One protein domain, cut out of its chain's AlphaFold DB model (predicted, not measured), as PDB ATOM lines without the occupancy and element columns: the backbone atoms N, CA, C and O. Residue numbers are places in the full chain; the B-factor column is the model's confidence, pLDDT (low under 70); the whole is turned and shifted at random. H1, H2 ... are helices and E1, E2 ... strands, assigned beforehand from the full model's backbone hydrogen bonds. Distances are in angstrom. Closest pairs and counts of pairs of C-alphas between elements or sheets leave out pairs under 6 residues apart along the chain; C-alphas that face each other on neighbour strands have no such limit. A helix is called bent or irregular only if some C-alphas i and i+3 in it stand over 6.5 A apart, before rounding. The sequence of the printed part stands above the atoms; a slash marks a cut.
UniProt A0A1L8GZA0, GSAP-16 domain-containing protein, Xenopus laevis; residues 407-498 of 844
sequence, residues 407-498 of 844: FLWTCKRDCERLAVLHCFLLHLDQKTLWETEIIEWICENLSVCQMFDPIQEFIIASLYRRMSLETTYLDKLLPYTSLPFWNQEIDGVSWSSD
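Overview. This is residues 407 to 498 of the 844 residues of the protein "GSAP-16 domain-containing protein" of Xenopus laevis (UniProt A0A1L8GZA0). Three helices, H2, H3 and H4, lie side by side with their centres in a triangle and make a small bundle, with the short helix H1 near the end of the bundle where H2 begins. After H4 a long stretch with no named element folds back past H4, and residues 492 to 498, which hold strand E1, stick out from the body. The printed part has 92 residues, with four named helices and one named strand in the order H1, H2, H3, H4, E1, and its class is mostly helix. It is compact, with a radius of gyration of the C-alphas of 14.0 A, and flat in outline, spanning 39 by 38 by 20 A.

Along the chain. H1 covers residues 407 to 410, from C-alpha 407 at (134.416, 154.306, 154.846), and is 5.1 A long. H2 covers residues 414 to 427 and is 19.1 A long; it is neither bent nor irregular, but only just: C-alphas 424 and 427 are 6.1 A apart. H3, residues 432 to 444, is 19.6 A long. H4, residues 454 to 468, is the longest helix by residues and runs 20.7 A, from C-alpha 454 at (140.001, 158.148, 140.570). E1, residues 493 to 498, is 16.7 A long and ends at C-alpha 498 at (130.708, 129.227, 135.364).

Arrangement. H2 is the hub and touches the three other helices. H1 touches residues 416 to 421 of H2 alone, and the closest C-alphas are those of Leu 408 and Arg 417, 5.7 A apart. H1 and H3 are close but not clearly touching, with the C-alphas of Trp 409 and Trp 441 closest at 7.4 A. H2 and H3 form a helical hairpin at a shallow tilt of 17 degrees, opposite ways; they only just touch, with 3 pairs of C-alphas within 8 A, the closest those of Leu 425 and Glu 435 at 7.5 A. H3 and H4 form a second helical hairpin at a shallow tilt of 13 degrees, opposite ways, closest at the C-alphas of Ile 442 and Pro 454, 6.6 A apart. H4 touches residues 421 to 426 of H2 alone, at a shallow tilt of 24 degrees, the same way, with the C-alphas of Leu 426 and Arg 465 closest at 5.9 A. The helix packing is mostly aligned. E1 pairs with no named strand and is apart from H1, H2, H3 and H4. Every O i to N i+4 pair is within hydrogen-bond range in H2 and H4, and 8 of 9 are in H3; H1 is too short for such a pair.

Size, cuts and confidence. The C-alphas of Glu 444 and Asp 498 are the two farthest apart, at 40.2 A. The printed part has no cut. The link from H4 to E1 is long, with 24 residues. The mean pLDDT of the printed part is 81.5; it is under 70 at residues 429 to 433, 469 to 473, 475 to 476, 484, 487 and 489.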
ATOM      1  N   PHE A 407     133.716 155.537 155.185       87.94
ATOM      2  CA  PHE A 407     134.416 154.306 154.846       87.94
ATOM      3  C   PHE A 407     135.411 154.522 153.694       87.94
ATOM      4  O   PHE A 407     136.557 154.102 153.813       87.94
ATOM      5  N   LEU A 408     135.053 155.289 152.661       89.62
ATOM      6  CA  LEU A 408     135.962 155.689 151.580       89.62
ATOM      7  C   LEU A 408     137.225 156.394 152.112       89.62
ATOM      8  O   LEU A 408     138.333 156.095 151.670       89.62
ATOM      9  N   TRP A 409     137.078 157.263 153.116       87.94
ATOM     10  CA  TRP A 409     138.200 157.947 153.779       87.94
ATOM     11  C   TRP A 409     139.099 157.029 154.619       87.94
ATOM     12  O   TRP A 409     140.251 157.366 154.876       87.94
ATOM     13  N   THR A 410     138.585 155.892 155.091       87.00
ATOM     14  CA  THR A 410     139.296 155.013 156.040       87.00
ATOM     15  C   THR A 410     139.817 153.726 155.407       87.00
ATOM     16  O   THR A 410     140.785 153.148 155.910       87.00
ATOM     17  N   CYS A 411     139.213 153.291 154.301       83.88
ATOM     18  CA  CYS A 411     139.591 152.076 153.598       83.88
ATOM     19  C   CYS A 411     141.009 152.172 153.013       83.88
ATOM     20  O   CYS A 411     141.496 153.230 152.588       83.88
ATOM     21  N   LYS A 412     141.711 151.035 153.029       82.31
ATOM     22  CA  LYS A 412     143.143 150.972 152.694       82.31
ATOM     23  C   LYS A 412     143.396 150.418 151.301       82.31
ATOM     24  O   LYS A 412     144.437 150.734 150.725       82.31
ATOM     25  N   ARG A 413     142.477 149.600 150.786       84.69
ATOM     26  CA  ARG A 413     142.649 148.863 149.534       84.69
ATOM     27  C   ARG A 413     141.933 149.548 148.378       84.69
ATOM     28  O   ARG A 413     140.869 150.134 148.546       84.69
ATOM     29  N   ASP A 414     142.488 149.394 147.183       87.25
ATOM     30  CA  ASP A 414     141.902 149.973 145.972       87.25
ATOM     31  C   ASP A 414     140.595 149.285 145.561       87.25
ATOM     32  O   ASP A 414     139.692 149.968 145.090       87.25
ATOM     33  N   CYS A 415     140.447 147.973 145.794       85.31
ATOM     34  CA  CYS A 415     139.184 147.265 145.552       85.31
ATOM     35  C   CYS A 415     138.038 147.821 146.409       85.31
ATOM     36  O   CYS A 415     136.950 148.057 145.896       85.31
ATOM     37  N   GLU A 416     138.297 148.076 147.694       87.81
ATOM     38  CA  GLU A 416     137.330 148.657 148.633       87.81
ATOM     39  C   GLU A 416     136.959 150.083 148.211       87.81
ATOM     40  O   GLU A 416     135.776 150.402 148.115       87.81
ATOM     41  N   ARG A 417     137.959 150.921 147.892       89.56
ATOM     42  CA  ARG A 417     137.735 152.290 147.395       89.56
ATOM     43  C   ARG A 417     136.860 152.290 146.155       89.56
ATOM     44  O   ARG A 417     135.891 153.036 146.097       89.56
ATOM     45  N   LEU A 418     137.195 151.450 145.181       89.19
ATOM     46  CA  LEU A 418     136.496 151.393 143.906       89.19
ATOM     47  C   LEU A 418     135.050 150.906 144.072       89.19
ATOM     48  O   LEU A 418     134.135 151.565 143.583       89.19
ATOM     49  N   ALA A 419     134.827 149.844 144.853       89.25
ATOM     50  CA  ALA A 419     133.483 149.345 145.140       89.25
ATOM     51  C   ALA A 419     132.614 150.411 145.822       89.25
ATOM     52  O   ALA A 419     131.444 150.590 145.478       89.25
ATOM     53  N   VAL A 420     133.189 151.159 146.767       90.31
ATOM     54  CA  VAL A 420     132.500 152.236 147.490       90.31
ATOM     55  C   VAL A 420     132.209 153.421 146.574       90.31
ATOM     56  O   VAL A 420     131.086 153.924 146.593       90.31
ATOM     57  N   LEU A 421     133.170 153.825 145.734       89.06
ATOM     58  CA  LEU A 421     132.969 154.847 144.705       89.06
ATOM     59  C   LEU A 421     131.812 154.462 143.780       89.06
ATOM     60  O   LEU A 421     130.947 155.288 143.515       89.06
ATOM     61  N   HIS A 422     131.732 153.204 143.343       87.12
ATOM     62  CA  HIS A 422     130.639 152.730 142.493       87.12
ATOM     63  C   HIS A 422     129.297 152.650 143.208       87.12
ATOM     64  O   HIS A 422     128.286 153.034 142.626       87.12
ATOM     65  N   CYS A 423     129.263 152.215 144.468       86.88
ATOM     66  CA  CYS A 423     128.049 152.296 145.283       86.88
ATOM     67  C   CYS A 423     127.543 153.743 145.359       86.88
ATOM     68  O   CYS A 423     126.353 154.006 145.195       86.88
ATOM     69  N   PHE A 424     128.464 154.684 145.560       84.88
ATOM     70  CA  PHE A 424     128.151 156.092 145.748       84.88
ATOM     71  C   PHE A 424     127.732 156.791 144.445       84.88
ATOM     72  O   PHE A 424     126.756 157.539 144.425       84.88
ATOM     73  N   LEU A 425     128.438 156.523 143.344       82.44
ATOM     74  CA  LEU A 425     128.222 157.178 142.055       82.44
ATOM     75  C   LEU A 425     127.106 156.542 141.228       82.44
ATOM     76  O   LEU A 425     126.460 157.265 140.481       82.44
ATOM     77  N   LEU A 426     126.859 155.232 141.331       78.56
ATOM     78  CA  LEU A 426     125.927 154.531 140.434       78.56
ATOM     79  C   LEU A 426     124.590 154.159 141.081       78.56
ATOM     80  O   LEU A 426     123.625 153.924 140.355       78.56
ATOM     81  N   HIS A 427     124.522 154.056 142.412       75.75
ATOM     82  CA  HIS A 427     123.354 153.478 143.085       75.75
ATOM     83  C   HIS A 427     122.628 154.424 144.041       75.75
ATOM     84  O   HIS A 427     121.412 154.321 144.164       75.75
ATOM     85  N   LEU A 428     123.324 155.346 144.708       72.81
ATOM     86  CA  LEU A 428     122.642 156.323 145.555       72.81
ATOM     87  C   LEU A 428     121.845 157.346 144.699       72.81
ATOM     88  O   LEU A 428     122.280 157.734 143.613       72.81
ATOM     89  N   ASP A 429     120.724 157.842 145.247       63.72
ATOM     90  CA  ASP A 429     119.781 158.809 144.643       63.72
ATOM     91  C   ASP A 429     120.323 160.197 144.198       63.72
ATOM     92  O   ASP A 429     121.441 160.628 144.428       63.72
ATOM     93  N   GLN A 430     119.502 160.968 143.496       59.84
ATOM     94  CA  GLN A 430     119.926 162.165 142.763       59.84
ATOM     95  C   GLN A 430     120.203 163.391 143.655       59.84
ATOM     96  O   GLN A 430     119.346 164.261 143.816       59.84
ATOM     97  N   LYS A 431     121.421 163.523 144.193       61.09
ATOM     98  CA  LYS A 431     121.908 164.807 144.724       61.09
ATOM     99  C   LYS A 431     123.280 165.153 144.158       61.09
ATOM    100  O   LYS A 431     124.270 164.498 144.461       61.09
ATOM    101  N   THR A 432     123.342 166.239 143.389       60.00
ATOM    102  CA  THR A 432     124.585 166.858 142.883       60.00
ATOM    103  C   THR A 432     125.608 167.138 143.991       60.00
ATOM    104  O   THR A 432     126.808 167.058 143.752       60.00
ATOM    105  N   LEU A 433     125.139 167.369 145.225       63.62
ATOM    106  CA  LEU A 433     125.958 167.487 146.441       63.62
ATOM    107  C   LEU A 433     126.965 166.336 146.608       63.62
ATOM    108  O   LEU A 433     128.076 166.543 147.075       63.62
ATOM    109  N   TRP A 434     126.621 165.126 146.187       74.81
ATOM    110  CA  TRP A 434     127.461 163.951 146.402       74.81
ATOM    111  C   TRP A 434     128.659 163.889 145.458       74.81
ATOM    112  O   TRP A 434     129.752 163.512 145.872       74.81
ATOM    113  N   GLU A 435     128.501 164.324 144.206       85.69
ATOM    114  CA  GLU A 435     129.636 164.425 143.282       85.69
ATOM    115  C   GLU A 435     130.711 165.361 143.853       85.69
ATOM    116  O   GLU A 435     131.896 165.053 143.762       85.69
ATOM    117  N   THR A 436     130.304 166.443 144.532       87.75
ATOM    118  CA  THR A 436     131.248 167.378 145.160       87.75
ATOM    119  C   THR A 436     132.039 166.757 146.311       87.75
ATOM    120  O   THR A 436     133.253 166.942 146.361       87.75
ATOM    121  N   GLU A 437     131.414 165.936 147.163       88.81
ATOM    122  CA  GLU A 437     132.112 165.252 148.266       88.81
ATOM    123  C   GLU A 437     133.155 164.240 147.753       88.81
ATOM    124  O   GLU A 437     134.239 164.094 148.322       88.81
ATOM    125  N   ILE A 438     132.864 163.561 146.637       90.44
ATOM    126  CA  ILE A 438     133.821 162.644 146.000       90.44
ATOM    127  C   ILE A 438     134.976 163.419 145.376       90.44
ATOM    128  O   ILE A 438     136.124 163.013 145.527       90.44
ATOM    129  N   ILE A 439     134.712 164.557 144.732       91.25
ATOM    130  CA  ILE A 439     135.780 165.413 144.204       91.25
ATOM    131  C   ILE A 439     136.671 165.929 145.342       91.25
ATOM    132  O   ILE A 439     137.896 165.935 145.203       91.25
ATOM    133  N   GLU A 440     136.099 166.304 146.488       91.06
ATOM    134  CA  GLU A 440     136.877 166.695 147.667       91.06
ATOM    135  C   GLU A 440     137.782 165.567 148.168       91.06
ATOM    136  O   GLU A 440     138.945 165.834 148.494       91.06
ATOM    137  N   TRP A 441     137.279 164.326 148.176       92.00
ATOM    138  CA  TRP A 441     138.074 163.136 148.482       92.00
ATOM    139  C   TRP A 441     139.202 162.923 147.467       92.00
ATOM    140  O   TRP A 441     140.344 162.703 147.873       92.00
ATOM    141  N   ILE A 442     138.925 163.063 146.165       92.31
ATOM    142  CA  ILE A 442     139.939 162.965 145.101       92.31
ATOM    143  C   ILE A 442     141.045 163.999 145.319       92.31
ATOM    144  O   ILE A 442     142.221 163.656 145.217       92.31
ATOM    145  N   CYS A 443     140.686 165.240 145.664       90.00
ATOM    146  CA  CYS A 443     141.650 166.317 145.900       90.00
ATOM    147  C   CYS A 443     142.644 165.992 147.027       90.00
ATOM    148  O   CYS A 443     143.795 166.414 146.954       90.00
ATOM    149  N   GLU A 444     142.223 165.251 148.056       88.00
ATOM    150  CA  GLU A 444     143.088 164.869 149.185       88.00
ATOM    151  C   GLU A 444     143.834 163.547 148.961       88.00
ATOM    152  O   GLU A 444     144.838 163.292 149.622       88.00
ATOM    153  N   ASN A 445     143.383 162.719 148.012       84.50
ATOM    154  CA  ASN A 445     143.841 161.335 147.847       84.50
ATOM    155  C   ASN A 445     144.384 161.016 146.438       84.50
ATOM    156  O   ASN A 445     144.372 159.863 146.007       84.50
ATOM    157  N   LEU A 446     144.915 162.011 145.717       72.56
ATOM    158  CA  LEU A 446     145.378 161.881 144.321       72.56
ATOM    159  C   LEU A 446     146.378 160.750 144.044       72.56
ATOM    160  O   LEU A 446     146.424 160.229 142.930       72.56
ATOM    161  N   SER A 447     147.207 160.409 145.027       74.56
ATOM    162  CA  SER A 447     148.281 159.413 144.920       74.56
ATOM    163  C   SER A 447     147.994 158.127 145.695       74.56
ATOM    164  O   SER A 447     148.848 157.245 145.766       74.56
ATOM    165  N   VAL A 448     146.806 158.019 146.292       79.44
ATOM    166  CA  VAL A 448     146.454 156.913 147.186       79.44
ATOM    167  C   VAL A 448     146.045 155.666 146.399       79.44
ATOM    168  O   VAL A 448     146.357 154.554 146.826       79.44
ATOM    169  N   CYS A 449     145.402 155.843 145.241       83.56
ATOM    170  CA  CYS A 449     145.015 154.748 144.353       83.56
ATOM    171  C   CYS A 449     146.169 154.365 143.416       83.56
ATOM    172  O   CYS A 449     146.708 155.210 142.700       83.56
ATOM    173  N   GLN A 450     146.526 153.082 143.391       83.38
ATOM    174  CA  GLN A 450     147.582 152.527 142.541       83.38
ATOM    175  C   GLN A 450     147.017 151.816 141.306       83.38
ATOM    176  O   GLN A 450     147.635 151.839 140.243       83.38
ATOM    177  N   MET A 451     145.851 151.181 141.445       83.69
ATOM    178  CA  MET A 451     145.277 150.289 140.428       83.69
ATOM    179  C   MET A 451     144.310 150.980 139.464       83.69
ATOM    180  O   MET A 451     144.032 150.451 138.389       83.69
ATOM    181  N   PHE A 452     143.792 152.149 139.830       87.94
ATOM    182  CA  PHE A 452     142.880 152.925 138.997       87.94
ATOM    183  C   PHE A 452     143.104 154.424 139.190       87.94
ATOM    184  O   PHE A 452     143.639 154.861 140.209       87.94
ATOM    185  N   ASP A 453     142.688 155.209 138.199       90.12
ATOM    186  CA  ASP A 453     142.711 156.665 138.271       90.12
ATOM    187  C   ASP A 453     141.347 157.164 138.779       90.12
ATOM    188  O   ASP A 453     140.343 157.001 138.078       90.12
ATOM    189  N   PRO A 454     141.275 157.760 139.982       91.75
ATOM    190  CA  PRO A 454     140.001 158.148 140.570       91.75
ATOM    191  C   PRO A 454     139.302 159.272 139.792       91.75
ATOM    192  O   PRO A 454     138.078 159.348 139.834       91.75
ATOM    193  N   ILE A 455     140.036 160.101 139.034       92.75
ATOM    194  CA  ILE A 455     139.435 161.139 138.177       92.75
ATOM    195  C   ILE A 455     138.737 160.486 136.982       92.75
ATOM    196  O   ILE A 455     137.597 160.823 136.670       92.75
ATOM    197  N   GLN A 456     139.400 159.527 136.327       91.81
ATOM    198  CA  GLN A 456     138.808 158.800 135.198       91.81
ATOM    199  C   GLN A 456     137.562 158.037 135.626       91.81
ATOM    200  O   GLN A 456     136.552 158.048 134.922       91.81
ATOM    201  N   GLU A 457     137.636 157.398 136.792       91.25
ATOM    202  CA  GLU A 457     136.526 156.631 137.326       91.25
ATOM    203  C   GLU A 457     135.342 157.521 137.700       91.25
ATOM    204  O   GLU A 457     134.210 157.225 137.326       91.25
ATOM    205  N   PHE A 458     135.608 158.657 138.351       92.38
ATOM    206  CA  PHE A 458     134.588 159.653 138.653       92.38
ATOM    207  C   PHE A 458     133.880 160.150 137.391       92.38
ATOM    208  O   PHE A 458     132.647 160.186 137.369       92.38
ATOM    209  N   ILE A 459     134.633 160.500 136.340       91.25
ATOM    210  CA  ILE A 459     134.056 161.012 135.092       91.25
ATOM    211  C   ILE A 459     133.193 159.935 134.433       91.25
ATOM    212  O   ILE A 459     132.045 160.211 134.098       91.25
ATOM    213  N   ILE A 460     133.699 158.707 134.278       90.44
ATOM    214  CA  ILE A 460     132.970 157.644 133.572       90.44
ATOM    215  C   ILE A 460     131.731 157.203 134.349       90.44
ATOM    216  O   ILE A 460     130.649 157.151 133.768       90.44
ATOM    217  N   ALA A 461     131.849 156.931 135.650       88.94
ATOM    218  CA  ALA A 461     130.712 156.490 136.453       88.94
ATOM    219  C   ALA A 461     129.635 157.585 136.568       88.94
ATOM    220  O   ALA A 461     128.445 157.300 136.414       88.94
ATOM    221  N   SER A 462     130.031 158.849 136.763       89.12
ATOM    222  CA  SER A 462     129.074 159.964 136.821       89.12
ATOM    223  C   SER A 462     128.418 160.228 135.466       89.12
ATOM    224  O   SER A 462     127.215 160.487 135.414       89.12
ATOM    225  N   LEU A 463     129.170 160.120 134.364       88.44
ATOM    226  CA  LEU A 463     128.640 160.277 133.010       88.44
ATOM    227  C   LEU A 463     127.657 159.158 132.674       88.44
ATOM    228  O   LEU A 463     126.540 159.442 132.253       88.44
ATOM    229  N   TYR A 464     128.028 157.903 132.941       86.56
ATOM    230  CA  TYR A 464     127.143 156.751 132.802       86.56
ATOM    231  C   TYR A 464     125.828 156.982 133.552       86.56
ATOM    232  O   TYR A 464     124.753 156.896 132.957       86.56
ATOM    233  N   ARG A 465     125.895 157.389 134.829       83.94
ATOM    234  CA  ARG A 465     124.697 157.711 135.616       83.94
ATOM    235  C   ARG A 465     123.862 158.815 134.957       83.94
ATOM    236  O   ARG A 465     122.668 158.625 134.752       83.94
ATOM    237  N   ARG A 466     124.463 159.957 134.607       84.94
ATOM    238  CA  ARG A 466     123.744 161.102 134.009       84.94
ATOM    239  C   ARG A 466     123.095 160.765 132.658       84.94
ATOM    240  O   ARG A 466     122.076 161.358 132.320       84.94
ATOM    241  N   MET A 467     123.655 159.826 131.896       83.31
ATOM    242  CA  MET A 467     123.088 159.369 130.618       83.31
ATOM    243  C   MET A 467     122.005 158.294 130.799       83.31
ATOM    244  O   MET A 467     120.957 158.355 130.155       83.31
ATOM    245  N   SER A 468     122.234 157.333 131.701       75.25
ATOM    246  CA  SER A 468     121.300 156.230 132.000       75.25
ATOM    247  C   SER A 468     119.935 156.715 132.502       75.25
ATOM    248  O   SER A 468     118.894 156.170 132.136       75.25
ATOM    249  N   LEU A 469     119.915 157.804 133.281       67.62
ATOM    250  CA  LEU A 469     118.686 158.416 133.795       67.62
ATOM    251  C   LEU A 469     117.771 158.985 132.703       67.62
ATOM    252  O   LEU A 469     116.555 159.015 132.886       67.62
ATOM    253  N   GLU A 470     118.330 159.442 131.584       65.81
ATOM    254  CA  GLU A 470     117.557 160.079 130.514       65.81
ATOM    255  C   GLU A 470     117.135 159.100 129.421       65.81
ATOM    256  O   GLU A 470     116.132 159.320 128.737       65.81
ATOM    257  N   THR A 471     117.877 158.002 129.258       63.97
ATOM    258  CA  THR A 471     117.651 157.032 128.182       63.97
ATOM    259  C   THR A 471     117.968 155.605 128.627       63.97
ATOM    260  O   THR A 471     119.120 155.234 128.817       63.97
ATOM    261  N   THR A 472     116.933 154.767 128.697       60.44
ATOM    262  CA  THR A 472     116.982 153.394 129.235       60.44
ATOM    263  C   THR A 472     117.794 152.386 128.413       60.44
ATOM    264  O   THR A 472     118.042 151.280 128.884       60.44
ATOM    265  N   TYR A 473     118.178 152.719 127.179       66.62
ATOM    266  CA  TYR A 473     118.927 151.829 126.280       66.62
ATOM    267  C   TYR A 473     120.437 152.117 126.242       66.62
ATOM    268  O   TYR A 473     121.176 151.351 125.624       66.62
ATOM    269  N   LEU A 474     120.912 153.195 126.882       70.88
ATOM    270  CA  LEU A 474     122.340 153.547 126.887       70.88
ATOM    271  C   LEU A 474     123.168 152.760 127.906       70.88
ATOM    272  O   LEU A 474     124.366 152.586 127.686       70.88
ATOM    273  N   ASP A 475     122.534 152.213 128.942       69.38
ATOM    274  CA  ASP A 475     123.155 151.417 130.016       69.38
ATOM    275  C   ASP A 475     124.017 150.254 129.492       69.38
ATOM    276  O   ASP A 475     124.956 149.804 130.143       69.38
ATOM    277  N   LYS A 476     123.722 149.769 128.280       69.81
ATOM    278  CA  LYS A 476     124.410 148.637 127.638       69.81
ATOM    279  C   LYS A 476     125.573 149.033 126.736       69.81
ATOM    280  O   LYS A 476     126.390 148.186 126.379       69.81
ATOM    281  N   LEU A 477     125.589 150.284 126.286       72.62
ATOM    282  CA  LEU A 477     126.525 150.777 125.272       72.62
ATOM    283  C   LEU A 477     127.615 151.642 125.889       72.62
ATOM    284  O   LEU A 477     128.724 151.714 125.360       72.62
ATOM    285  N   LEU A 478     127.306 152.301 127.005       79.69
ATOM    286  CA  LEU A 478     128.250 153.167 127.684       79.69
ATOM    287  C   LEU A 478     129.096 152.384 128.693       79.69
ATOM    288  O   LEU A 478     128.576 151.529 129.415       79.69
ATOM    289  N   PRO A 479     130.402 152.686 128.787       80.81
ATOM    290  CA  PRO A 479     131.228 152.142 129.847       80.81
ATOM    291  C   PRO A 479     130.788 152.721 131.195       80.81
ATOM    292  O   PRO A 479     130.493 153.907 131.310       80.81
ATOM    293  N   TYR A 480     130.801 151.878 132.220       79.69
ATOM    294  CA  TYR A 480     130.478 152.228 133.605       79.69
ATOM    295  C   TYR A 480     131.724 152.181 134.522       79.69
ATOM    296  O   TYR A 480     131.618 152.411 135.724       79.69
ATOM    297  N   THR A 481     132.907 151.904 133.949       85.69
ATOM    298  CA  THR A 481     134.233 152.098 134.564       85.69
ATOM    299  C   THR A 481     135.302 152.426 133.534       85.69
ATOM    300  O   THR A 481     135.196 152.093 132.350       85.69
ATOM    301  N   SER A 482     136.361 153.083 134.004       84.12
ATOM    302  CA  SER A 482     137.608 153.292 133.269       84.12
ATOM    303  C   SER A 482     138.395 152.002 132.998       84.12
ATOM    304  O   SER A 482     139.192 151.962 132.047       84.12
ATOM    305  N   LEU A 483     138.161 150.957 133.801       82.44
ATOM    306  CA  LEU A 483     138.948 149.732 133.830       82.44
ATOM    307  C   LEU A 483     138.426 148.684 132.836       82.44
ATOM    308  O   LEU A 483     137.242 148.357 132.848       82.44
ATOM    309  N   PRO A 484     139.300 148.094 132.002       69.69
ATOM    310  CA  PRO A 484     138.891 147.060 131.053       69.69
ATOM    311  C   PRO A 484     138.678 145.684 131.703       69.69
ATOM    312  O   PRO A 484     137.917 144.880 131.179       69.69
ATOM    313  N   PHE A 485     139.383 145.386 132.799       71.00
ATOM    314  CA  PHE A 485     139.252 144.148 133.570       71.00
ATOM    315  C   PHE A 485     139.751 144.363 135.006       71.00
ATOM    316  O   PHE A 485     140.586 145.237 135.250       71.00
ATOM    317  N   TRP A 486     139.268 143.551 135.949       74.62
ATOM    318  CA  TRP A 486     139.729 143.532 137.339       74.62
ATOM    319  C   TRP A 486     140.028 142.098 137.778       74.62
ATOM    320  O   TRP A 486     139.115 141.290 137.927       74.62
ATOM    321  N   ASN A 487     141.308 141.798 138.011       65.00
ATOM    322  CA  ASN A 487     141.772 140.442 138.332       65.00
ATOM    323  C   ASN A 487     142.148 140.246 139.809       65.00
ATOM    324  O   ASN A 487     142.600 139.164 140.169       65.00
ATOM    325  N   GLN A 488     142.024 141.269 140.663       71.69
ATOM    326  CA  GLN A 488     142.311 141.097 142.090       71.69
ATOM    327  C   GLN A 488     141.159 140.381 142.793       71.69
ATOM    328  O   GLN A 488     139.988 140.728 142.613       71.69
ATOM    329  N   GLU A 489     141.515 139.404 143.623       69.81
ATOM    330  CA  GLU A 489     140.590 138.760 144.544       69.81
ATOM    331  C   GLU A 489     140.143 139.739 145.637       69.81
ATOM    332  O   GLU A 489     140.835 140.704 145.972       69.81
ATOM    333  N   ILE A 490     138.951 139.495 146.178       79.50
ATOM    334  CA  ILE A 490     138.436 140.237 147.323       79.50
ATOM    335  C   ILE A 490     138.964 139.531 148.569       79.50
ATOM    336  O   ILE A 490     138.667 138.357 148.786       79.50
ATOM    337  N   ASP A 491     139.751 140.226 149.387       75.38
ATOM    338  CA  ASP A 491     140.330 139.621 150.587       75.38
ATOM    339  C   ASP A 491     139.232 139.042 151.498       75.38
ATOM    340  O   ASP A 491     138.268 139.716 151.858       75.38
ATOM    341  N   GLY A 492     139.389 137.769 151.867       78.19
ATOM    342  CA  GLY A 492     138.410 137.015 152.658       78.19
ATOM    343  C   GLY A 492     137.357 136.257 151.838       78.19
ATOM    344  O   GLY A 492     136.639 135.436 152.414       78.19
ATOM    345  N   VAL A 493     137.294 136.456 150.513       85.75
ATOM    346  CA  VAL A 493     136.352 135.762 149.620       85.75
ATOM    347  C   VAL A 493     137.043 135.250 148.364       85.75
ATOM    348  O   VAL A 493     137.446 136.015 147.491       85.75
ATOM    349  N   SER A 494     137.074 133.929 148.211       86.88
ATOM    350  CA  SER A 494     137.416 133.319 146.922       86.88
ATOM    351  C   SER A 494     136.161 133.158 146.068       86.88
ATOM    352  O   SER A 494     135.064 132.960 146.599       86.88
ATOM    353  N   TRP A 495     136.297 133.238 144.746       88.19
ATOM    354  CA  TRP A 495     135.167 133.070 143.837       88.19
ATOM    355  C   TRP A 495     135.544 132.277 142.583       88.19
ATOM    356  O   TRP A 495     136.701 132.250 142.170       88.19
ATOM    357  N   SER A 496     134.557 131.620 141.982       87.75
ATOM    358  CA  SER A 496     134.644 131.006 140.653       87.75
ATOM    359  C   SER A 496     133.449 131.438 139.815       87.75
ATOM    360  O   SER A 496     132.401 131.762 140.377       87.75
ATOM    361  N   SER A 497     133.593 131.465 138.491       87.94
ATOM    362  CA  SER A 497     132.485 131.756 137.582       87.94
ATOM    363  C   SER A 497     132.339 130.670 136.534       87.94
ATOM    364  O   SER A 497     133.333 130.244 135.952       87.94
ATOM    365  N   ASP A 498     131.092 130.272 136.305       86.19
ATOM    366  CA  ASP A 498     130.708 129.227 135.364       86.19
ATOM    367  C   ASP A 498     129.611 129.764 134.434       86.19
ATOM    368  O   ASP A 498     128.754 130.552 134.851       86.19
TER     369      ASP A 498